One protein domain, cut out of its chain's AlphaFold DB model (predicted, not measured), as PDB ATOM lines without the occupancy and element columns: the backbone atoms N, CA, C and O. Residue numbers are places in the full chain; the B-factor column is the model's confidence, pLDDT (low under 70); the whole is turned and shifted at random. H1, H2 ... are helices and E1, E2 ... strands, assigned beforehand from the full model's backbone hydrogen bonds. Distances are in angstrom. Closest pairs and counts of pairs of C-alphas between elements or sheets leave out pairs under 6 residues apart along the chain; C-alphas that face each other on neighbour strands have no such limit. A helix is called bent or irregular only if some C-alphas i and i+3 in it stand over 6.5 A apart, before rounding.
ATOM      1  N   ILE A 218     -19.134 -32.868  40.883       96.69
ATOM      2  CA  ILE A 218     -19.848 -32.302  39.734       96.69
ATOM      3  C   ILE A 218     -19.014 -32.485  38.452       96.69
ATOM      4  O   ILE A 218     -17.918 -31.922  38.331       96.69
ATOM      5  N   PRO A 219     -19.501 -33.242  37.452       95.19
ATOM      6  CA  PRO A 219     -18.798 -33.445  36.189       95.19
ATOM      7  C   PRO A 219     -18.808 -32.179  35.330       95.19
ATOM      8  O   PRO A 219     -19.523 -31.220  35.604       95.19
ATOM      9  N   ASN A 220     -18.037 -32.183  34.242       92.06
ATOM     10  CA  ASN A 220     -18.097 -31.114  33.249       92.06
ATOM     11  C   ASN A 220     -19.474 -31.104  32.559       92.06
ATOM     12  O   ASN A 220     -19.828 -32.061  31.870       92.06
ATOM     13  N   ILE A 221     -20.229 -30.019  32.736       90.06
ATOM     14  CA  ILE A 221     -21.548 -29.820  32.134       90.06
ATOM     15  C   ILE A 221     -21.364 -29.032  30.832       90.06
ATOM     16  O   ILE A 221     -20.969 -27.870  30.837       90.06
ATOM     17  N   SER A 222     -21.661 -29.655  29.691       82.19
ATOM     18  CA  SER A 222     -21.427 -29.047  28.371       82.19
ATOM     19  C   SER A 222     -22.460 -28.002  27.950       82.19
ATOM     20  O   SER A 222     -22.241 -27.289  26.971       82.19
ATOM     21  N   HIS A 223     -23.600 -27.943  28.635       82.69
ATOM     22  CA  HIS A 223     -24.722 -27.074  28.290       82.69
ATOM     23  C   HIS A 223     -24.875 -25.964  29.320       82.69
ATOM     24  O   HIS A 223     -24.713 -26.200  30.516       82.69
ATOM     25  N   LEU A 224     -25.229 -24.769  28.852       86.06
ATOM     26  CA  LEU A 224     -25.487 -23.634  29.726       86.06
ATOM     27  C   LEU A 224     -26.739 -23.900  30.575       86.06
ATOM     28  O   LEU A 224     -27.785 -24.268  30.048       86.06
ATOM     29  N   GLN A 225     -26.601 -23.715  31.880       89.81
ATOM     30  CA  GLN A 225     -27.610 -23.920  32.901       89.81
ATOM     31  C   GLN A 225     -28.148 -22.569  33.328       89.81
ATOM     32  O   GLN A 225     -27.418 -21.752  33.891       89.81
ATOM     33  N   TYR A 226     -29.430 -22.351  33.072       89.75
ATOM     34  CA  TYR A 226     -30.110 -21.163  33.554       89.75
ATOM     35  C   TYR A 226     -30.700 -21.450  34.932       89.75
ATOM     36  O   TYR A 226     -31.535 -22.346  35.064       89.75
ATOM     37  N   ALA A 227     -30.239 -20.699  35.932       94.50
ATOM     38  CA  ALA A 227     -30.794 -20.646  37.280       94.50
ATOM     39  C   ALA A 227     -30.398 -19.315  37.911       94.50
ATOM     40  O   ALA A 227     -29.222 -18.966  37.887       94.50
ATOM     41  N   ARG A 228     -31.342 -18.562  38.489       95.88
ATOM     42  CA  ARG A 228     -31.013 -17.257  39.091       95.88
ATOM     43  C   ARG A 228     -29.973 -17.393  40.206       95.88
ATOM     44  O   ARG A 228     -29.029 -16.603  40.264       95.88
ATOM     45  N   ASN A 229     -30.163 -18.389  41.061       97.88
ATOM     46  CA  ASN A 229     -29.307 -18.686  42.194       97.88
ATOM     47  C   ASN A 229     -28.716 -20.085  42.040       97.88
ATOM     48  O   ASN A 229     -29.397 -21.008  41.583       97.88
ATOM     49  N   ILE A 230     -27.469 -20.236  42.470       98.12
ATOM     50  CA  ILE A 230     -26.832 -21.534  42.637       98.12
ATOM     51  C   ILE A 230     -26.346 -21.691  44.080       98.12
ATOM     52  O   ILE A 230     -25.754 -20.770  44.642       98.12
ATOM     53  N   CYS A 231     -26.609 -22.854  44.669       98.56
ATOM     54  CA  CYS A 231     -26.176 -23.229  46.010       98.56
ATOM     55  C   CYS A 231     -25.232 -24.432  45.927       98.56
ATOM     56  O   CYS A 231     -25.556 -25.441  45.298       98.56
ATOM     57  N   LEU A 232     -24.051 -24.317  46.526       98.31
ATOM     58  CA  LEU A 232     -23.016 -25.345  46.517       98.31
ATOM     59  C   LEU A 232     -22.643 -25.669  47.962       98.31
ATOM     60  O   LEU A 232     -22.116 -24.815  48.669       98.31
ATOM     61  N   GLU A 233     -22.917 -26.889  48.402       98.44
ATOM     62  CA  GLU A 233     -22.713 -27.326  49.781       98.44
ATOM     63  C   GLU A 233     -21.866 -28.597  49.828       98.44
ATOM     64  O   GLU A 233     -22.131 -29.551  49.095       98.44
ATOM     65  N   ASN A 234     -20.832 -28.616  50.676       97.44
ATOM     66  CA  ASN A 234     -19.973 -29.790  50.883       97.44
ATOM     67  C   ASN A 234     -19.508 -30.453  49.566       97.44
ATOM     68  O   ASN A 234     -19.489 -31.677  49.430       97.44
ATOM     69  N   ILE A 235     -19.167 -29.644  48.556       97.50
ATOM     70  CA  ILE A 235     -18.830 -30.161  47.226       97.50
ATOM     71  C   ILE A 235     -17.585 -31.047  47.300       97.50
ATOM     72  O   ILE A 235     -16.516 -30.616  47.743       97.50
ATOM     73  N   VAL A 236     -17.732 -32.283  46.818       92.69
ATOM     74  CA  VAL A 236     -16.647 -33.255  46.701       92.69
ATOM     75  C   VAL A 236     -15.837 -32.896  45.464       92.69
ATOM     76  O   VAL A 236     -16.370 -32.760  44.358       92.69
ATOM     77  N   ASP A 237     -14.540 -32.680  45.644       86.62
ATOM     78  CA  ASP A 237     -13.718 -32.143  44.572       86.62
ATOM     79  C   ASP A 237     -12.251 -32.546  44.699       86.62
ATOM     80  O   ASP A 237     -11.621 -32.345  45.740       86.62
ATOM     81  N   ASP A 238     -11.690 -33.012  43.589       74.12
ATOM     82  CA  ASP A 238     -10.256 -33.156  43.406       74.12
ATOM     83  C   ASP A 238      -9.721 -31.861  42.774       74.12
ATOM     84  O   ASP A 238      -9.765 -31.661  41.561       74.12
ATOM     85  N   GLN A 239      -9.170 -30.974  43.610       79.81
ATOM     86  CA  GLN A 239      -8.500 -29.722  43.205       79.81
ATOM     87  C   GLN A 239      -9.402 -28.580  42.684       79.81
ATOM     88  O   GLN A 239      -8.917 -27.676  41.997       79.81
ATOM     89  N   GLY A 240     -10.688 -28.547  43.038       86.06
ATOM     90  CA  GLY A 240     -11.567 -27.420  42.684       86.06
ATOM     91  C   GLY A 240     -12.210 -27.534  41.295       86.06
ATOM     92  O   GLY A 240     -12.726 -26.545  40.775       86.06
ATOM     93  N   GLN A 241     -12.141 -28.700  40.654       93.19
ATOM     94  CA  GLN A 241     -12.696 -28.947  39.332       93.19
ATOM     95  C   GLN A 241     -14.232 -29.006  39.325       93.19
ATOM     96  O   GLN A 241     -14.829 -28.470  38.392       93.19
ATOM     97  N   SER A 242     -14.877 -29.582  40.343       95.69
ATOM     98  CA  SER A 242     -16.344 -29.617  40.484       95.69
ATOM     99  C   SER A 242     -16.942 -28.207  40.498       95.69
ATOM    100  O   SER A 242     -17.847 -27.910  39.713       95.69
ATOM    101  N   LEU A 243     -16.388 -27.300  41.317       95.69
ATOM    102  CA  LEU A 243     -16.843 -25.900  41.362       95.69
ATOM    103  C   LEU A 243     -16.643 -25.192  40.014       95.69
ATOM    104  O   LEU A 243     -17.505 -24.445  39.548       95.69
ATOM    105  N   ARG A 244     -15.504 -25.436  39.357       95.56
ATOM    106  CA  ARG A 244     -15.206 -24.837  38.049       95.56
ATOM    107  C   ARG A 244     -16.160 -25.319  36.970       95.56
ATOM    108  O   ARG A 244     -16.631 -24.508  36.178       95.56
ATOM    109  N   ASN A 245     -16.452 -26.617  36.949       94.44
ATOM    110  CA  ASN A 245     -17.347 -27.232  35.978       94.44
ATOM    111  C   ASN A 245     -18.744 -26.608  36.036       94.44
ATOM    112  O   ASN A 245     -19.279 -26.209  35.003       94.44
ATOM    113  N   VAL A 246     -19.313 -26.486  37.239       95.44
ATOM    114  CA  VAL A 246     -20.677 -25.973  37.394       95.44
ATOM    115  C   VAL A 246     -20.766 -24.475  37.096       95.44
ATOM    116  O   VAL A 246     -21.667 -24.050  36.382       95.44
ATOM    117  N   LEU A 247     -19.792 -23.670  37.538       95.56
ATOM    118  CA  LEU A 247     -19.811 -22.217  37.323       95.56
ATOM    119  C   LEU A 247     -19.402 -21.789  35.910       95.56
ATOM    120  O   LEU A 247     -19.794 -20.714  35.455       95.56
ATOM    121  N   ALA A 248     -18.638 -22.618  35.195       92.75
ATOM    122  CA  ALA A 248     -18.392 -22.437  33.765       92.75
ATOM    123  C   ALA A 248     -19.673 -22.637  32.939       92.75
ATOM    124  O   ALA A 248     -19.864 -21.987  31.906       92.75
ATOM    125  N   ALA A 249     -20.546 -23.529  33.409       91.56
ATOM    126  CA  ALA A 249     -21.799 -23.884  32.768       91.56
ATOM    127  C   ALA A 249     -23.006 -23.106  33.306       91.56
ATOM    128  O   ALA A 249     -24.100 -23.324  32.813       91.56
ATOM    129  N   TRP A 250     -22.857 -22.208  34.280       94.44
ATOM    130  CA  TRP A 250     -23.978 -21.522  34.926       94.44
ATOM    131  C   TRP A 250     -24.183 -20.092  34.410       94.44
ATOM    132  O   TRP A 250     -23.237 -19.317  34.247       94.44
ATOM    133  N   GLU A 251     -25.445 -19.737  34.181       90.88
ATOM    134  CA  GLU A 251     -25.907 -18.386  33.887       90.88
ATOM    135  C   GLU A 251     -26.931 -17.946  34.941       90.88
ATOM    136  O   GLU A 251     -28.123 -18.244  34.856       90.88
ATOM    137  N   GLY A 252     -26.437 -17.219  35.940       94.06
ATOM    138  CA  GLY A 252     -27.216 -16.636  37.026       94.06
ATOM    139  C   GLY A 252     -26.419 -15.562  37.754       94.06
ATOM    140  O   GLY A 252     -25.313 -15.222  37.331       94.06
ATOM    141  N   SER A 253     -26.998 -15.020  38.825       95.81
ATOM    142  CA  SER A 253     -26.468 -13.825  39.487       95.81
ATOM    143  C   SER A 253     -26.079 -14.023  40.946       95.81
ATOM    144  O   SER A 253     -25.278 -13.248  41.457       95.81
ATOM    145  N   CYS A 254     -26.603 -15.048  41.618       97.94
ATOM    146  CA  CYS A 254     -26.343 -15.277  43.038       97.94
ATOM    147  C   CYS A 254     -25.667 -16.631  43.253       97.94
ATOM    148  O   CYS A 254     -26.260 -17.667  42.955       97.94
ATOM    149  N   LEU A 255     -24.449 -16.625  43.788       98.19
ATOM    150  CA  LEU A 255     -23.742 -17.833  44.201       98.19
ATOM    151  C   LEU A 255     -23.730 -17.900  45.724       98.19
ATOM    152  O   LEU A 255     -23.275 -16.972  46.387       98.19
ATOM    153  N   THR A 256     -24.212 -19.019  46.252       98.56
ATOM    154  CA  THR A 256     -24.132 -19.356  47.669       98.56
ATOM    155  C   THR A 256     -23.253 -20.585  47.859       98.56
ATOM    156  O   THR A 256     -23.435 -21.580  47.155       98.56
ATOM    157  N   THR A 257     -22.303 -20.531  48.788       98.12
ATOM    158  CA  THR A 257     -21.424 -21.658  49.117       98.12
ATOM    159  C   THR A 257     -21.446 -21.947  50.608       98.12
ATOM    160  O   THR A 257     -21.208 -21.034  51.394       98.12
ATOM    161  N   TYR A 258     -21.661 -23.208  50.978       98.00
ATOM    162  CA  TYR A 258     -21.730 -23.678  52.362       98.00
ATOM    163  C   TYR A 258     -20.687 -24.758  52.611       98.00
ATOM    164  O   TYR A 258     -20.637 -25.736  51.860       98.00
ATOM    165  N   SER A 259     -19.865 -24.607  53.654       97.00
ATOM    166  CA  SER A 259     -18.912 -25.640  54.091       97.00
ATOM    167  C   SER A 259     -18.158 -26.293  52.921       97.00
ATOM    168  O   SER A 259     -18.099 -27.511  52.795       97.00
ATOM    169  N   CYS A 260     -17.622 -25.487  51.999       96.38
ATOM    170  CA  CYS A 260     -17.024 -25.975  50.755       96.38
ATOM    171  C   CYS A 260     -15.490 -25.897  50.802       96.38
ATOM    172  O   CYS A 260     -14.930 -24.861  50.440       96.38
ATOM    173  N   PRO A 261     -14.765 -26.984  51.151       94.56
ATOM    174  CA  PRO A 261     -13.303 -26.996  51.121       94.56
ATOM    175  C   PRO A 261     -12.656 -26.526  49.805       94.56
ATOM    176  O   PRO A 261     -11.603 -25.884  49.875       94.56
ATOM    177  N   PRO A 262     -13.225 -26.806  48.613       95.75
ATOM    178  CA  PRO A 262     -12.636 -26.359  47.351       95.75
ATOM    179  C   PRO A 262     -12.782 -24.848  47.102       95.75
ATOM    180  O   PRO A 262     -12.138 -24.319  46.193       95.75
ATOM    181  N   PHE A 263     -13.588 -24.142  47.904       96.44
ATOM    182  CA  PHE A 263     -13.680 -22.687  47.882       96.44
ATOM    183  C   PHE A 263     -12.445 -22.085  48.572       96.44
ATOM    184  O   PHE A 263     -12.388 -21.936  49.791       96.44
ATOM    185  N   ASN A 264     -11.417 -21.797  47.775       96.56
ATOM    186  CA  ASN A 264     -10.110 -21.332  48.239       96.56
ATOM    187  C   ASN A 264      -9.515 -20.250  47.324       96.56
ATOM    188  O   ASN A 264     -10.053 -19.954  46.257       96.56
ATOM    189  N   ASP A 265      -8.357 -19.701  47.689       97.38
ATOM    190  CA  ASP A 265      -7.689 -18.629  46.928       97.38
ATOM    191  C   ASP A 265      -7.325 -19.028  45.491       97.38
ATOM    192  O   ASP A 265      -7.319 -18.196  44.581       97.38
ATOM    193  N   THR A 266      -7.062 -20.316  45.242       96.81
ATOM    194  CA  THR A 266      -6.807 -20.814  43.882       96.81
ATOM    195  C   THR A 266      -8.086 -20.783  43.045       96.81
ATOM    196  O   THR A 266      -8.053 -20.411  41.870       96.81
ATOM    197  N   PHE A 267      -9.222 -21.150  43.638       96.50
ATOM    198  CA  PHE A 267     -10.533 -21.033  43.012       96.50
ATOM    199  C   PHE A 267     -10.934 -19.563  42.795       96.50
ATOM    200  O   PHE A 267     -11.333 -19.208  41.687       96.50
ATOM    201  N   LEU A 268     -10.728 -18.682  43.778       97.12
ATOM    202  CA  LEU A 268     -10.969 -17.238  43.642       97.12
ATOM    203  C   LEU A 268     -10.095 -16.616  42.544       97.12
ATOM    204  O   LEU A 268     -10.585 -15.875  41.689       97.12
ATOM    205  N   SER A 269      -8.814 -16.992  42.477       96.69
ATOM    206  CA  SER A 269      -7.925 -16.550  41.401       96.69
ATOM    207  C   SER A 269      -8.376 -17.046  40.020       96.69
ATOM    208  O   SER A 269      -8.135 -16.367  39.021       96.69
ATOM    209  N   TRP A 270      -9.022 -18.211  39.940       96.00
ATOM    210  CA  TRP A 270      -9.660 -18.671  38.708       96.00
ATOM    211  C   TRP A 270     -10.925 -17.858  38.393       96.00
ATOM    212  O   TRP A 270     -11.096 -17.438  37.251       96.00
ATOM    213  N   LEU A 271     -11.753 -17.541  39.393       95.31
ATOM    214  CA  LEU A 271     -12.995 -16.775  39.229       95.31
ATOM    215  C   LEU A 271     -12.764 -15.354  38.680       95.31
ATOM    216  O   LEU A 271     -13.583 -14.851  37.913       95.31
ATOM    217  N   ARG A 272     -11.628 -14.721  39.007       94.00
ATOM    218  CA  ARG A 272     -11.218 -13.425  38.417       94.00
ATOM    219  C   ARG A 272     -10.598 -13.527  37.023       94.00
ATOM    220  O   ARG A 272     -10.379 -12.509  36.374       94.00
ATOM    221  N   SER A 273     -10.221 -14.722  36.578       92.62
ATOM    222  CA  SER A 273      -9.449 -14.886  35.346       92.62
ATOM    223  C   SER A 273     -10.359 -15.034  34.129       92.62
ATOM    224  O   SER A 273     -11.404 -15.677  34.185       92.62
ATOM    225  N   VAL A 274      -9.952 -14.447  33.003       89.81
ATOM    226  CA  VAL A 274     -10.657 -14.630  31.731       89.81
ATOM    227  C   VAL A 274     -10.416 -16.048  31.236       89.81
ATOM    228  O   VAL A 274      -9.273 -16.457  31.039       89.81
ATOM    229  N   GLN A 275     -11.500 -16.774  31.004       90.31
ATOM    230  CA  GLN A 275     -11.484 -18.141  30.510       90.31
ATOM    231  C   GLN A 275     -12.017 -18.191  29.079       90.31
ATOM    232  O   GLN A 275     -12.843 -17.371  28.672       90.31
ATOM    233  N   GLU A 276     -11.528 -19.161  28.312       88.25
ATOM    234  CA  GLU A 276     -12.047 -19.470  26.984       88.25
ATOM    235  C   GLU A 276     -13.030 -20.638  27.090       88.25
ATOM    236  O   GLU A 276     -12.657 -21.740  27.490       88.25
ATOM    237  N   TYR A 277     -14.292 -20.390  26.744       82.44
ATOM    238  CA  TYR A 277     -15.356 -21.388  26.774       82.44
ATOM    239  C   TYR A 277     -15.833 -21.695  25.368       82.44
ATOM    240  O   TYR A 277     -15.991 -20.798  24.545       82.44
ATOM    241  N   ILE A 278     -16.160 -22.959  25.122       82.44
ATOM    242  CA  ILE A 278     -16.873 -23.358  23.915       82.44
ATOM    243  C   ILE A 278     -18.351 -23.473  24.274       82.44
ATOM    244  O   ILE A 278     -18.734 -24.383  25.005       82.44
ATOM    245  N   ARG A 279     -19.177 -22.565  23.753       75.81
ATOM    246  CA  ARG A 279     -20.638 -22.619  23.877       75.81
ATOM    247  C   ARG A 279     -21.270 -23.151  22.602       75.81
ATOM    248  O   ARG A 279     -20.675 -23.071  21.532       75.81
ATOM    249  N   ILE A 280     -22.467 -23.703  22.733       76.12
ATOM    250  CA  ILE A 280     -23.317 -24.063  21.601       76.12
ATOM    251  C   ILE A 280     -24.347 -22.938  21.457       76.12
ATOM    252  O   ILE A 280     -25.045 -22.645  22.427       76.12
ATOM    253  N   ASP A 281     -24.381 -22.261  20.308       72.06
ATOM    254  CA  ASP A 281     -25.355 -21.197  20.033       72.06
ATOM    255  C   ASP A 281     -26.760 -21.754  19.721       72.06
ATOM    256  O   ASP A 281     -26.995 -22.967  19.733       72.06
ATOM    257  N   THR A 282     -27.720 -20.864  19.459       69.06
ATOM    258  CA  THR A 282     -29.105 -21.230  19.125       69.06
ATOM    259  C   THR A 282     -29.230 -22.028  17.832       69.06
ATOM    260  O   THR A 282     -30.203 -22.761  17.666       69.06
ATOM    261  N   GLU A 283     -28.253 -21.921  16.933       75.94
ATOM    262  CA  GLU A 283     -28.185 -22.680  15.685       75.94
ATOM    263  C   GLU A 283     -27.412 -24.003  15.842       75.94
ATOM    264  O   GLU A 283     -27.288 -24.763  14.881       75.94
ATOM    265  N   GLY A 284     -26.912 -24.309  17.044       73.94
ATOM    266  CA  GLY A 284     -26.147 -25.518  17.326       73.94
ATOM    267  C   GLY A 284     -24.654 -25.421  16.989       73.94
ATOM    268  O   GLY A 284     -23.948 -26.429  17.079       73.94
ATOM    269  N   ASN A 285     -24.136 -24.246  16.618       77.81
ATOM    270  CA  ASN A 285     -22.718 -24.077  16.307       77.81
ATOM    271  C   ASN A 285     -21.885 -23.916  17.575       77.81
ATOM    272  O   ASN A 285     -22.302 -23.327  18.568       77.81
ATOM    273  N   ARG A 286     -20.643 -24.398  17.510       82.12
ATOM    274  CA  ARG A 286     -19.657 -24.231  18.579       82.12
ATOM    275  C   ARG A 286     -18.997 -22.862  18.453       82.12
ATOM    276  O   ARG A 286     -18.221 -22.639  17.526       82.12
ATOM    277  N   VAL A 287     -19.261 -21.979  19.404       80.94
ATOM    278  CA  VAL A 287     -18.697 -20.630  19.475       80.94
ATOM    279  C   VAL A 287     -17.697 -20.570  20.624       80.94
ATOM    280  O   VAL A 287     -18.034 -20.900  21.760       80.94
ATOM    281  N   SER A 288     -16.463 -20.154  20.331       83.38
ATOM    282  CA  SER A 288     -15.492 -19.826  21.378       83.38
ATOM    283  C   SER A 288     -15.775 -18.421  21.907       83.38
ATOM    284  O   SER A 288     -15.836 -17.465  21.131       83.38
ATOM    285  N   ILE A 289     -15.955 -18.299  23.218       82.94
ATOM    286  CA  ILE A 289     -16.133 -17.024  23.909       82.94
ATOM    287  C   ILE A 289     -15.039 -16.848  24.957       82.94
ATOM    288  O   ILE A 289     -14.612 -17.808  25.595       82.94
ATOM    289  N   LYS A 290     -14.609 -15.605  25.170       86.50
ATOM    290  CA  LYS A 290     -13.708 -15.242  26.269       86.50
ATOM    291  C   LYS A 290     -14.488 -14.459  27.308       86.50
ATOM    292  O   LYS A 290     -14.921 -13.346  27.026       86.50
ATOM    293  N   ALA A 291     -14.674 -15.031  28.488       86.69
ATOM    294  CA  ALA A 291     -15.479 -14.436  29.549       86.69
ATOM    295  C   ALA A 291     -14.960 -14.842  30.929       86.69
ATOM    296  O   ALA A 291     -14.206 -15.806  31.064       86.69
ATOM    297  N   TYR A 292     -15.389 -14.122  31.961       89.12
ATOM    298  CA  TYR A 292     -15.233 -14.595  33.331       89.12
ATOM    299  C   TYR A 292     -16.162 -15.785  33.588       89.12
ATOM    300  O   TYR A 292     -17.258 -15.840  33.018       89.12
ATOM    301  N   PRO A 293     -15.758 -16.742  34.441       91.62
ATOM    302  CA  PRO A 293     -16.706 -17.698  34.997       91.62
ATOM    303  C   PRO A 293     -17.848 -16.980  35.722       91.62
ATOM    304  O   PRO A 293     -17.634 -15.912  36.302       91.62
ATOM    305  N   ALA A 294     -19.055 -17.556  35.679       92.50
ATOM    306  CA  ALA A 294     -20.259 -16.944  36.241       92.50
ATOM    307  C   ALA A 294     -20.398 -15.459  35.841       92.50
ATOM    308  O   ALA A 294     -20.323 -14.548  36.667       92.50
ATOM    309  N   VAL A 295     -20.517 -15.204  34.537       89.19
ATOM    310  CA  VAL A 295     -20.420 -13.856  33.944       89.19
ATOM    311  C   VAL A 295     -21.414 -12.838  34.522       89.19
ATOM    312  O   VAL A 295     -21.067 -11.667  34.631       89.19
ATOM    313  N   ASN A 296     -22.588 -13.287  34.972       91.62
ATOM    314  CA  ASN A 296     -23.630 -12.425  35.545       91.62
ATOM    315  C   ASN A 296     -23.630 -12.421  37.085       91.62
ATOM    316  O   ASN A 296     -24.558 -11.906  37.693       91.62
ATOM    317  N   LEU A 297     -22.621 -13.019  37.728       95.25
ATOM    318  CA  LEU A 297     -22.499 -13.037  39.186       95.25
ATOM    319  C   LEU A 297     -22.427 -11.610  39.747       95.25
ATOM    320  O   LEU A 297     -21.445 -10.905  39.501       95.25
ATOM    321  N   SER A 298     -23.432 -11.258  40.544       95.81
ATOM    322  CA  SER A 298     -23.560  -9.980  41.244       95.81
ATOM    323  C   SER A 298     -23.584 -10.141  42.769       95.81
ATOM    324  O   SER A 298     -23.177  -9.243  43.498       95.81
ATOM    325  N   SER A 299     -24.007 -11.309  43.262       97.56
ATOM    326  CA  SER A 299     -24.153 -11.589  44.691       97.56
ATOM    327  C   SER A 299     -23.393 -12.849  45.099       97.56
ATOM    328  O   SER A 299     -23.564 -13.914  44.497       97.56
ATOM    329  N   LEU A 300     -22.569 -12.723  46.138       98.00
ATOM    330  CA  LEU A 300     -21.808 -13.802  46.757       98.00
ATOM    331  C   LEU A 300     -22.227 -13.977  48.215       98.00
ATOM    332  O   LEU A 300     -22.093 -13.056  49.016       98.00
ATOM    333  N   GLN A 301     -22.666 -15.179  48.567       98.50
ATOM    334  CA  GLN A 301     -22.898 -15.580  49.947       98.50
ATOM    335  C   GLN A 301     -22.016 -16.785  50.276       98.50
ATOM    336  O   GLN A 301     -22.059 -17.810  49.600       98.50
ATOM    337  N   ILE A 302     -21.188 -16.648  51.301       98.44
ATOM    338  CA  ILE A 302     -20.197 -17.635  51.712       98.44
ATOM    339  C   ILE A 302     -20.450 -17.930  53.180       98.44
ATOM    340  O   ILE A 302     -20.459 -17.011  53.994       98.44
ATOM    341  N   ASP A 303     -20.651 -19.195  53.513       98.19
ATOM    342  CA  ASP A 303     -20.958 -19.622  54.870       98.19
ATOM    343  C   ASP A 303     -20.106 -20.839  55.244       98.19
ATOM    344  O   ASP A 303     -19.959 -21.781  54.455       98.19
ATOM    345  N   ASP A 304     -19.496 -20.804  56.425       97.56
ATOM    346  CA  ASP A 304     -18.643 -21.879  56.954       97.56
ATOM    347  C   ASP A 304     -17.493 -22.328  56.019       97.56
ATOM    348  O   ASP A 304     -17.100 -23.498  55.988       97.56
ATOM    349  N   CYS A 305     -16.916 -21.414  55.232       96.88
ATOM    350  CA  CYS A 305     -15.799 -21.706  54.328       96.88
ATOM    351  C   CYS A 305     -14.476 -21.130  54.861       96.88
ATOM    352  O   CYS A 305     -14.278 -19.921  54.890       96.88
ATOM    353  N   VAL A 306     -13.519 -21.998  55.210       96.06
ATOM    354  CA  VAL A 306     -12.265 -21.590  55.887       96.06
ATOM    355  C   VAL A 306     -11.029 -21.499  54.981       96.06
ATOM    356  O   VAL A 306     -10.007 -20.958  55.384       96.06
ATOM    357  N   ASN A 307     -11.086 -22.021  53.751       95.69
ATOM    358  CA  ASN A 307      -9.893 -22.226  52.913       95.69
ATOM    359  C   ASN A 307      -9.523 -21.035  52.011       95.69
ATOM    360  O   ASN A 307      -8.739 -21.199  51.072       95.69
ATOM    361  N   PHE A 308     -10.074 -19.851  52.264       96.69
ATOM    362  CA  PHE A 308      -9.796 -18.642  51.490       96.69
ATOM    363  C   PHE A 308      -9.297 -17.501  52.380       96.69
ATOM    364  O   PHE A 308      -9.354 -17.585  53.604       96.69
ATOM    365  N   THR A 309      -8.803 -16.428  51.767       96.19
ATOM    366  CA  THR A 309      -8.371 -15.205  52.450       96.19
ATOM    367  C   THR A 309      -9.236 -14.011  52.051       96.19
ATOM    368  O   THR A 309      -9.693 -13.897  50.909       96.19
ATOM    369  N   ALA A 310      -9.452 -13.079  52.988       95.94
ATOM    370  CA  ALA A 310     -10.222 -11.870  52.708       95.94
ATOM    371  C   ALA A 310      -9.642 -11.038  51.546       95.94
ATOM    372  O   ALA A 310     -10.415 -10.679  50.653       95.94
ATOM    373  N   PRO A 311      -8.314 -10.805  51.453       95.88
ATOM    374  CA  PRO A 311      -7.729 -10.108  50.311       95.88
ATOM    375  C   PRO A 311      -8.028 -10.790  48.972       95.88
ATOM    376  O   PRO A 311      -8.414 -10.107  48.026       95.88
ATOM    377  N   ALA A 312      -7.937 -12.124  48.882       96.25
ATOM    378  CA  ALA A 312      -8.214 -12.841  47.637       96.25
ATOM    379  C   ALA A 312      -9.672 -12.679  47.177       96.25
ATOM    380  O   ALA A 312      -9.922 -12.472  45.988       96.25
ATOM    381  N   LEU A 313     -10.639 -12.731  48.103       96.94
ATOM    382  CA  LEU A 313     -12.051 -12.503  47.779       96.94
ATOM    383  C   LEU A 313     -12.277 -11.061  47.314       96.94
ATOM    384  O   LEU A 313     -12.895 -10.826  46.274       96.94
ATOM    385  N   MET A 314     -11.722 -10.095  48.043       95.62
ATOM    386  CA  MET A 314     -11.862  -8.679  47.718       95.62
ATOM    387  C   MET A 314     -11.176  -8.307  46.398       95.62
ATOM    388  O   MET A 314     -11.684  -7.459  45.663       95.62
ATOM    389  N   GLU A 315     -10.080  -8.973  46.029       94.69
ATOM    390  CA  GLU A 315      -9.475  -8.843  44.703       94.69
ATOM    391  C   GLU A 315     -10.426  -9.291  43.585       94.69
ATOM    392  O   GLU A 315     -10.484  -8.626  42.551       94.69
ATOM    393  N   VAL A 316     -11.189 -10.377  43.771       95.50
ATOM    394  CA  VAL A 316     -12.197 -10.821  42.789       95.50
ATOM    395  C   VAL A 316     -13.284  -9.764  42.623       95.50
ATOM    396  O   VAL A 316     -13.591  -9.377  41.492       95.50
ATOM    397  N   VAL A 317     -13.838  -9.281  43.738       94.94
ATOM    398  CA  VAL A 317     -14.895  -8.258  43.748       94.94
ATOM    399  C   VAL A 317     -14.403  -6.997  43.046       94.94
ATOM    400  O   VAL A 317     -15.018  -6.537  42.083       94.94
ATOM    401  N   LYS A 318     -13.228  -6.497  43.444       93.44
ATOM    402  CA  LYS A 318     -12.618  -5.309  42.845       93.44
ATOM    403  C   LYS A 318     -12.383  -5.458  41.362       93.44
ATOM    404  O   LYS A 318     -12.773  -4.594  40.579       93.44
ATOM    405  N   PHE A 319     -11.774  -6.569  40.968       91.88
ATOM    406  CA  PHE A 319     -11.446  -6.808  39.579       91.88
ATOM    407  C   PHE A 319     -12.698  -6.854  38.698       91.88
ATOM    408  O   PHE A 319     -12.692  -6.289  37.605       91.88
ATOM    409  N   ARG A 320     -13.790  -7.472  39.163       90.44
ATOM    410  CA  ARG A 320     -15.044  -7.535  38.399       90.44
ATOM    411  C   ARG A 320     -15.756  -6.188  38.328       90.44
ATOM    412  O   ARG A 320     -16.217  -5.822  37.249       90.44
ATOM    413  N   SER A 321     -15.776  -5.427  39.418       89.44
ATOM    414  CA  SER A 321     -16.392  -4.096  39.442       89.44
ATOM    415  C   SER A 321     -15.634  -3.086  38.572       89.44
ATOM    416  O   SER A 321     -16.257  -2.352  37.807       89.44
ATOM    417  N   ASP A 322     -14.297  -3.094  38.598       87.94
ATOM    418  CA  ASP A 322     -13.476  -2.165  37.805       87.94
ATOM    419  C   ASP A 322     -13.496  -2.496  36.296       87.94
ATOM    420  O   ASP A 322     -13.396  -1.597  35.457       87.94
ATOM    421  N   ASN A 323     -13.648  -3.774  35.922       83.44
ATOM    422  CA  ASN A 323     -13.603  -4.222  34.522       83.44
ATOM    423  C   ASN A 323     -14.979  -4.423  33.864       83.44
ATOM    424  O   ASN A 323     -15.033  -4.782  32.683       83.44
ATOM    425  N   HIS A 324     -16.085  -4.164  34.570       74.69
ATOM    426  CA  HIS A 324     -17.442  -4.313  34.031       74.69
ATOM    427  C   HIS A 324     -17.632  -3.521  32.720       74.69
ATOM    428  O   HIS A 324     -18.159  -4.050  31.737       74.69
ATOM    429  N   ALA A 325     -17.177  -2.266  32.661       65.69
ATOM    430  CA  ALA A 325     -17.388  -1.407  31.492       65.69
ATOM    431  C   ALA A 325     -16.632  -1.888  30.237       65.69
ATOM    432  O   ALA A 325     -17.153  -1.789  29.126       65.69
ATOM    433  N   ALA A 326     -15.429  -2.446  30.404       66.31
ATOM    434  CA  ALA A 326     -14.597  -2.918  29.295       66.31
ATOM    435  C   ALA A 326     -15.201  -4.144  28.584       66.31
ATOM    436  O   ALA A 326     -15.017  -4.332  27.381       66.31
ATOM    437  N   TYR A 327     -15.966  -4.967  29.305       63.69
ATOM    438  CA  TYR A 327     -16.591  -6.168  28.749       63.69
ATOM    439  C   TYR A 327     -17.854  -5.891  27.932       63.69
ATOM    440  O   TYR A 327     -18.101  -6.580  26.937       63.69
ATOM    441  N   LEU A 328     -18.596  -4.835  28.272       60.22
ATOM    442  CA  LEU A 328     -19.726  -4.368  27.463       60.22
ATOM    443  C   LEU A 328     -19.302  -3.977  26.037       60.22
ATOM    444  O   LEU A 328     -20.138  -3.966  25.133       60.22
ATOM    445  N   GLU A 329     -18.023  -3.666  25.805       57.31
ATOM    446  CA  GLU A 329     -17.501  -3.375  24.464       57.31
ATOM    447  C   GLU A 329     -17.127  -4.637  23.672       57.31
ATOM    448  O   GLU A 329     -17.365  -4.686  22.467       57.31
ATOM    449  N   LEU A 330     -16.633  -5.689  24.338       58.06
ATOM    450  CA  LEU A 330     -16.312  -6.976  23.701       58.06
ATOM    451  C   LEU A 330     -17.572  -7.740  23.257       58.06
ATOM    452  O   LEU A 330     -17.551  -8.410  22.225       58.06
ATOM    453  N   GLY A 331     -18.682  -7.608  23.993       53.12
ATOM    454  CA  GLY A 331     -19.960  -8.262  23.674       53.12
ATOM    455  C   GLY A 331     -20.699  -7.689  22.455       53.12
ATOM    456  O   GLY A 331     -21.490  -8.389  21.827       53.12
ATOM    457  N   LYS A 332     -20.413  -6.440  22.057       52.66
ATOM    458  CA  LYS A 332     -21.087  -5.763  20.930       52.66
ATOM    459  C   LYS A 332     -20.637  -6.245  19.548       52.66
ATOM    460  O   LYS A 332     -21.262  -5.895  18.551       52.66
ATOM    461  N   THR A 341     -23.366  -7.934  31.887       65.81
ATOM    462  CA  THR A 341     -22.340  -8.371  32.829       65.81
ATOM    463  C   THR A 341     -22.565  -7.601  34.115       65.81
ATOM    464  O   THR A 341     -22.331  -6.402  34.108       65.81
ATOM    465  N   ASP A 342     -23.010  -8.235  35.189       79.19
ATOM    466  CA  ASP A 342     -23.238  -7.519  36.445       79.19
ATOM    467  C   ASP A 342     -21.931  -7.415  37.262       79.19
ATOM    468  O   ASP A 342     -21.084  -8.322  37.249       79.19
ATOM    469  N   SER A 343     -21.730  -6.280  37.942       89.50
ATOM    470  CA  SER A 343     -20.692  -6.135  38.974       89.50
ATOM    471  C   SER A 343     -21.092  -6.894  40.232       89.50
ATOM    472  O   SER A 343     -22.279  -7.002  40.525       89.50
ATOM    473  N   ILE A 344     -20.109  -7.362  41.007       93.31
ATOM    474  CA  ILE A 344     -20.396  -7.910  42.335       93.31
ATOM    475  C   ILE A 344     -20.646  -6.738  43.283       93.31
ATOM    476  O   ILE A 344     -19.711  -6.012  43.620       93.31
ATOM    477  N   ASP A 345     -21.900  -6.560  43.677       94.38
ATOM    478  CA  ASP A 345     -22.380  -5.475  44.536       94.38
ATOM    479  C   ASP A 345     -22.854  -5.966  45.910       94.38
ATOM    480  O   ASP A 345     -23.029  -5.159  46.823       94.38
ATOM    481  N   SER A 346     -23.001  -7.282  46.084       96.75
ATOM    482  CA  SER A 346     -23.410  -7.909  47.336       96.75
ATOM    483  C   SER A 346     -22.454  -9.035  47.722       96.75
ATOM    484  O   SER A 346     -22.239  -9.983  46.963       96.75
ATOM    485  N   VAL A 347     -21.873  -8.934  48.915       97.56
ATOM    486  CA  VAL A 347     -20.977  -9.934  49.498       97.56
ATOM    487  C   VAL A 347     -21.364 -10.169  50.953       97.56
ATOM    488  O   VAL A 347     -21.384  -9.245  51.766       97.56
ATOM    489  N   SER A 348     -21.639 -11.423  51.294       98.00
ATOM    490  CA  SER A 348     -21.887 -11.868  52.662       98.00
ATOM    491  C   SER A 348     -20.960 -13.026  53.002       98.00
ATOM    492  O   SER A 348     -20.969 -14.037  52.304       98.00
ATOM    493  N   VAL A 349     -20.192 -12.895  54.080       97.81
ATOM    494  CA  VAL A 349     -19.365 -13.964  54.652       97.81
ATOM    495  C   VAL A 349     -19.846 -14.227  56.074       97.81
ATOM    496  O   VAL A 349     -19.844 -13.303  56.885       97.81
ATOM    497  N   THR A 350     -20.290 -15.448  56.369       97.56
ATOM    498  CA  THR A 350     -20.812 -15.848  57.685       97.56
ATOM    499  C   THR A 350     -20.192 -17.153  58.198       97.56
ATOM    500  O   THR A 350     -19.550 -17.884  57.440       97.56
ATOM    501  N   GLY A 351     -20.373 -17.447  59.490       96.62
ATOM    502  CA  GLY A 351     -19.959 -18.717  60.095       96.62
ATOM    503  C   GLY A 351     -18.442 -18.821  60.259       96.62
ATOM    504  O   GLY A 351     -17.763 -17.832  60.514       96.62
ATOM    505  N   ARG A 352     -17.869 -20.014  60.118       95.69
ATOM    506  CA  ARG A 352     -16.412 -20.198  60.177       95.69
ATOM    507  C   ARG A 352     -15.746 -19.666  58.914       95.69
ATOM    508  O   ARG A 352     -16.066 -20.097  57.807       95.69
ATOM    509  N   GLY A 353     -14.768 -18.781  59.069       95.38
ATOM    510  CA  GLY A 353     -14.093 -18.182  57.924       95.38
ATOM    511  C   GLY A 353     -12.925 -17.277  58.303       95.38
ATOM    512  O   GLY A 353     -12.673 -17.039  59.483       95.38
ATOM    513  N   PRO A 354     -12.182 -16.771  57.305       94.81
ATOM    514  CA  PRO A 354     -11.091 -15.838  57.551       94.81
ATOM    515  C   PRO A 354     -11.616 -14.506  58.116       94.81
ATOM    516  O   PRO A 354     -12.663 -14.026  57.672       94.81
ATOM    517  N   PRO A 355     -10.878 -13.849  59.028       93.50
ATOM    518  CA  PRO A 355     -11.245 -12.524  59.510       93.50
ATOM    519  C   PRO A 355     -11.191 -11.493  58.377       93.50
ATOM    520  O   PRO A 355     -10.361 -11.580  57.467       93.50
ATOM    521  N   PHE A 356     -12.054 -10.479  58.451       92.62
ATOM    522  CA  PHE A 356     -12.037  -9.379  57.491       92.62
ATOM    523  C   PHE A 356     -10.781  -8.517  57.653       92.62
ATOM    524  O   PHE A 356     -10.461  -8.057  58.750       92.62
ATOM    525  N   THR A 357     -10.096  -8.236  56.543       89.19
ATOM    526  CA  THR A 357      -8.923  -7.356  56.511       89.19
ATOM    527  C   THR A 357      -8.981  -6.429  55.304       89.19
ATOM    528  O   THR A 357      -9.173  -6.885  54.179       89.19
ATOM    529  N   LEU A 358      -8.750  -5.133  55.525       77.69
ATOM    530  CA  LEU A 358      -8.790  -4.115  54.469       77.69
ATOM    531  C   LEU A 358      -7.470  -3.928  53.715       77.69
ATOM    532  O   LEU A 358      -7.492  -3.174  52.757       77.69
ATOM    533  N   GLU A 359      -6.368  -4.560  54.142       80.69
ATOM    534  CA  GLU A 359      -4.963  -4.332  53.727       80.69
ATOM    535  C   GLU A 359      -4.741  -3.249  52.647       80.69
ATOM    536  O   GLU A 359      -4.333  -2.136  52.982       80.69
ATOM    537  N   ASP A 360      -5.056  -3.544  51.381       73.56
ATOM    538  CA  ASP A 360      -4.785  -2.681  50.218       73.56
ATOM    539  C   ASP A 360      -6.019  -1.973  49.612       73.56
ATOM    540  O   ASP A 360      -5.940  -1.311  48.568       73.56
ATOM    541  N   MET A 361      -7.192  -2.110  50.227       83.25
ATOM    542  CA  MET A 361      -8.463  -1.590  49.732       83.25
ATOM    543  C   MET A 361      -8.914  -0.364  50.527       83.25
ATOM    544  O   MET A 361      -9.052  -0.393  51.747       83.25
ATOM    545  N   SER A 362      -9.187   0.742  49.826       87.25
ATOM    546  CA  SER A 362      -9.734   1.925  50.487       87.25
ATOM    547  C   SER A 362     -11.202   1.697  50.854       87.25
ATOM    548  O   SER A 362     -12.004   1.283  50.018       87.25
ATOM    549  N   LEU A 363     -11.570   2.041  52.091       84.81
ATOM    550  CA  LEU A 363     -12.966   2.048  52.550       84.81
ATOM    551  C   LEU A 363     -13.872   2.833  51.596       84.81
ATOM    552  O   LEU A 363     -14.973   2.405  51.278       84.81
ATOM    553  N   HIS A 364     -13.383   3.960  51.074       87.69
ATOM    554  CA  HIS A 364     -14.145   4.764  50.124       87.69
ATOM    555  C   HIS A 364     -14.495   4.002  48.836       87.69
ATOM    556  O   HIS A 364     -15.624   4.103  48.372       87.69
ATOM    557  N   TRP A 365     -13.554   3.230  48.277       90.94
ATOM    558  CA  TRP A 365     -13.834   2.395  47.106       90.94
ATOM    559  C   TRP A 365     -14.876   1.322  47.439       90.94
ATOM    560  O   TRP A 365     -15.787   1.093  46.651       90.94
ATOM    561  N   LEU A 366     -14.776   0.722  48.626       88.44
ATOM    562  CA  LEU A 366     -15.696  -0.307  49.100       88.44
ATOM    563  C   LEU A 366     -17.140   0.211  49.161       88.44
ATOM    564  O   LEU A 366     -18.023  -0.393  48.565       88.44
ATOM    565  N   TYR A 367     -17.355   1.369  49.797       88.56
ATOM    566  CA  TYR A 367     -18.676   1.999  49.902       88.56
ATOM    567  C   TYR A 367     -19.236   2.488  48.556       88.56
ATOM    568  O   TYR A 367     -20.449   2.579  48.407       88.56
ATOM    569  N   ASP A 368     -18.374   2.840  47.595       90.44
ATOM    570  CA  ASP A 368     -18.794   3.279  46.254       90.44
ATOM    571  C   ASP A 368     -19.172   2.103  45.341       90.44
ATOM    572  O   ASP A 368     -20.011   2.257  44.453       90.44
ATOM    573  N   LYS A 369     -18.532   0.938  45.518       91.25
ATOM    574  CA  LYS A 369     -18.662  -0.208  44.601       91.25
ATOM    575  C   LYS A 369     -19.505  -1.362  45.112       91.25
ATOM    576  O   LYS A 369     -19.973  -2.138  44.287       91.25
ATOM    577  N   ILE A 370     -19.667  -1.494  46.422       92.75
ATOM    578  CA  ILE A 370     -20.418  -2.581  47.042       92.75
ATOM    579  C   ILE A 370     -21.609  -1.965  47.769       92.75
ATOM    580  O   ILE A 370     -21.446  -1.067  48.592       92.75
ATOM    581  N   GLU A 371     -22.810  -2.426  47.433       93.12
ATOM    582  CA  GLU A 371     -24.048  -1.994  48.080       93.12
ATOM    583  C   GLU A 371     -24.210  -2.681  49.438       93.12
ATOM    584  O   GLU A 371     -24.584  -2.041  50.423       93.12
ATOM    585  N   ILE A 372     -23.915  -3.982  49.488       94.56
ATOM    586  CA  ILE A 372     -24.083  -4.809  50.679       94.56
ATOM    587  C   ILE A 372     -22.787  -5.565  50.949       94.56
ATOM    588  O   ILE A 372     -22.432  -6.490  50.224       94.56
ATOM    589  N   LEU A 373     -22.110  -5.214  52.040       95.75
ATOM    590  CA  LEU A 373     -21.018  -6.003  52.596       95.75
ATOM    591  C   LEU A 373     -21.337  -6.411  54.034       95.75
ATOM    592  O   LEU A 373     -21.436  -5.566  54.927       95.75
ATOM    593  N   THR A 374     -21.465  -7.719  54.243       96.06
ATOM    594  CA  THR A 374     -21.597  -8.339  55.564       96.06
ATOM    595  C   THR A 374     -20.452  -9.320  55.764       96.06
ATOM    596  O   THR A 374     -20.209 -10.176  54.919       96.06
ATOM    597  N   TRP A 375     -19.749  -9.204  56.881       96.62
ATOM    598  CA  TRP A 375     -18.694 -10.126  57.267       96.62
ATOM    599  C   TRP A 375     -18.836 -10.447  58.745       96.62
ATOM    600  O   TRP A 375     -18.641  -9.590  59.600       96.62
ATOM    601  N   ASN A 376     -19.206 -11.677  59.047       96.06
ATOM    602  CA  ASN A 376     -19.384 -12.166  60.397       96.06
ATOM    603  C   ASN A 376     -18.742 -13.548  60.501       96.06
ATOM    604  O   ASN A 376     -19.382 -14.543  60.172       96.06
ATOM    605  N   THR A 377     -17.485 -13.604  60.920       94.88
ATOM    606  CA  THR A 377     -16.743 -14.862  60.967       94.88
ATOM    607  C   THR A 377     -16.317 -15.239  62.370       94.88
ATOM    608  O   THR A 377     -15.844 -14.387  63.119       94.88
ATOM    609  N   GLU A 378     -16.407 -16.523  62.685       92.75
ATOM    610  CA  GLU A 378     -15.844 -17.131  63.887       92.75
ATOM    611  C   GLU A 378     -14.508 -17.805  63.539       92.75
ATOM    612  O   GLU A 378     -14.415 -18.531  62.542       92.75
ATOM    613  N   ASP A 379     -13.468 -17.558  64.337       85.81
ATOM    614  CA  ASP A 379     -12.204 -18.293  64.244       85.81
ATOM    615  C   ASP A 379     -12.291 -19.679  64.926       85.81
ATOM    616  O   ASP A 379     -13.266 -20.010  65.607       85.81
ATOM    617  N   ASP A 380     -11.260 -20.516  64.755       81.19
ATOM    618  CA  ASP A 380     -11.206 -21.863  65.350       81.19
ATOM    619  C   ASP A 380     -11.197 -21.855  66.898       81.19
ATOM    620  O   ASP A 380     -11.444 -22.888  67.528       81.19
ATOM    621  N   GLU A 381     -10.904 -20.711  67.524       82.31
ATOM    622  CA  GLU A 381     -10.903 -20.510  68.977       82.31
ATOM    623  C   GLU A 381     -12.239 -19.933  69.496       82.31
ATOM    624  O   GLU A 381     -12.409 -19.774  70.710       82.31
ATOM    625  N   GLY A 382     -13.208 -19.675  68.608       80.12
ATOM    626  CA  GLY A 382     -14.500 -19.061  68.927       80.12
ATOM    627  C   GLY A 382     -14.445 -17.536  69.077       80.12
ATOM    628  O   GLY A 382     -15.335 -16.943  69.688       80.12
ATOM    629  N   GLY A 383     -13.390 -16.894  68.576       79.12
ATOM    630  CA  GLY A 383     -13.282 -15.449  68.431       79.12
ATOM    631  C   GLY A 383     -14.171 -14.954  67.293       79.12
ATOM    632  O   GLY A 383     -14.030 -15.379  66.151       79.12
ATOM    633  N   GLU A 384     -15.097 -14.048  67.604       81.31
ATOM    634  CA  GLU A 384     -16.004 -13.478  66.609       81.31
ATOM    635  C   GLU A 384     -15.420 -12.200  65.980       81.31
ATOM    636  O   GLU A 384     -14.942 -11.293  66.670       81.31
ATOM    637  N   HIS A 385     -15.520 -12.094  64.657       83.12
ATOM    638  CA  HIS A 385     -15.092 -10.948  63.866       83.12
ATOM    639  C   HIS A 385     -16.258 -10.415  63.043       83.12
ATOM    640  O   HIS A 385     -16.743 -11.082  62.131       83.12
ATOM    641  N   TRP A 386     -16.656  -9.176  63.326       84.56
ATOM    642  CA  TRP A 386     -17.820  -8.548  62.712       84.56
ATOM    643  C   TRP A 386     -17.423  -7.295  61.934       84.56
ATOM    644  O   TRP A 386     -16.701  -6.430  62.432       84.56
ATOM    645  N   TYR A 387     -17.946  -7.179  60.722       83.94
ATOM    646  CA  TYR A 387     -17.943  -5.979  59.905       83.94
ATOM    647  C   TYR A 387     -19.260  -5.922  59.122       83.94
ATOM    648  O   TYR A 387     -19.602  -6.847  58.386       83.94
ATOM    649  N   GLN A 388     -19.996  -4.822  59.255       83.75
ATOM    650  CA  GLN A 388     -21.213  -4.574  58.490       83.75
ATOM    651  C   GLN A 388     -21.184  -3.154  57.925       83.75
ATOM    652  O   GLN A 388     -20.942  -2.176  58.637       83.75
ATOM    653  N   GLN A 389     -21.433  -3.034  56.622       77.69
ATOM    654  CA  GLN A 389     -21.537  -1.741  55.956       77.69
ATOM    655  C   GLN A 389     -22.717  -0.944  56.542       77.69
ATOM    656  O   GLN A 389     -23.867  -1.355  56.416       77.69
ATOM    657  N   GLY A 390     -22.430   0.193  57.187       69.19
ATOM    658  CA  GLY A 390     -23.440   1.085  57.780       69.19
ATOM    659  C   GLY A 390     -23.440   1.180  59.313       69.19
ATOM    660  O   GLY A 390     -24.110   2.060  59.846       69.19
ATOM    661  N   ASP A 391     -22.657   0.367  60.030       58.31
ATOM    662  CA  ASP A 391     -22.607   0.408  61.507       58.31
ATOM    663  C   ASP A 391     -21.714   1.523  62.098       58.31
ATOM    664  O   ASP A 391     -21.636   1.693  63.320       58.31
TER     665      ASP A 391
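This is residues 218 to 332 and 341 to 391 of the 397 residues of an uncharacterized protein of Galerina marginata (strain CBS 339.88) (UniProt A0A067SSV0). A nearly flat wall of six strands stands with H1, H2 and the arm H3a gathered on one side, H1 and H3a only grazing it. The hairpin E3 and E4 reaches away beyond the E1 edge, and H3b, the other arm of bent H3, runs away from the wall. The 166 printed residues hold four named helices and eight named strands, E1 H1 E2 H2 E3 E4 E5 H3 E6 H4 E7 E8, class mixed. The mixed sheet runs E1 E2 E5 E6 E7 E8; E3 and E4 form an antiparallel pair. The whole is compact but elongated, with a radius of gyration of the C-alphas of 16.2 A and spans of 54 by 36 by 23 A.

The sheet holds E1, residues 229 to 233, from C-alpha 229 at (-29.307, -18.686, 42.194); E2, 254 to 258; E5, 299 to 303; E6, 346 to 352, 19.1 A; E7, 372 to 378, 19.9 A; and E8, 384 to 388, ending at C-alpha 388 at (-21.213, -4.574, 58.490). E3 is residues 275 to 280, 16.0 A, and E4 286 to 291, 15.3 A. H1 is residues 241 to 248, H2 265 to 271 and H4 363 to 369. H3, residues 310 to 332, was assigned as one helix by its hydrogen bonds but is bent, with C-alphas 322 and 325 7.5 A apart; its arms are H3a, 310 to 322, 18.1 A, and H3b, 325 to 332, 12.0 A.

Neighbours E1 to E7 in the sheet are parallel: N 230 and O 254 are 2.9 A apart, N 255 and O 299 2.9 A, N 300 and O 346 2.9 A, N 347 and O 372 2.8 A. E7 and E8 are an antiparallel hairpin, with N 375 and O 387 at 2.8 A. E1, H1, E2 and E6, H4, E7 are strand-helix-strand units, parallel neighbours joined through a helix, with right-handed crossovers. H2 touches H3a through residues 312 to 316 of H3a alone, C-alphas of Asp 265 and Ala 312 being closest at 5.9 A, at a shallow tilt of 15 degrees, the same way. H4 is only just not on the sheet, with 4 pairs of C-alphas within 10 A. In the hairpin E3 and E4, N 277 and O 289 are 2.8 A apart. H3a and H3b stand at a steep tilt of 55 degrees. Every O i to N i+4 pair is within hydrogen-bond range in H1, H2, H3a and H4; H3b has 1 of 4, and 3 of 5 O i to N i+3 pairs.

The C-alphas farthest apart, Glu 283 and Glu 381, are 56.1 A apart. Residues 333 to 340 are not printed, a gap of 12.2 A between C-alphas 332 and 341; of the links printed whole, none is long. Residues 282, 325 to 332, 341 and 390 to 391 have pLDDT under 70.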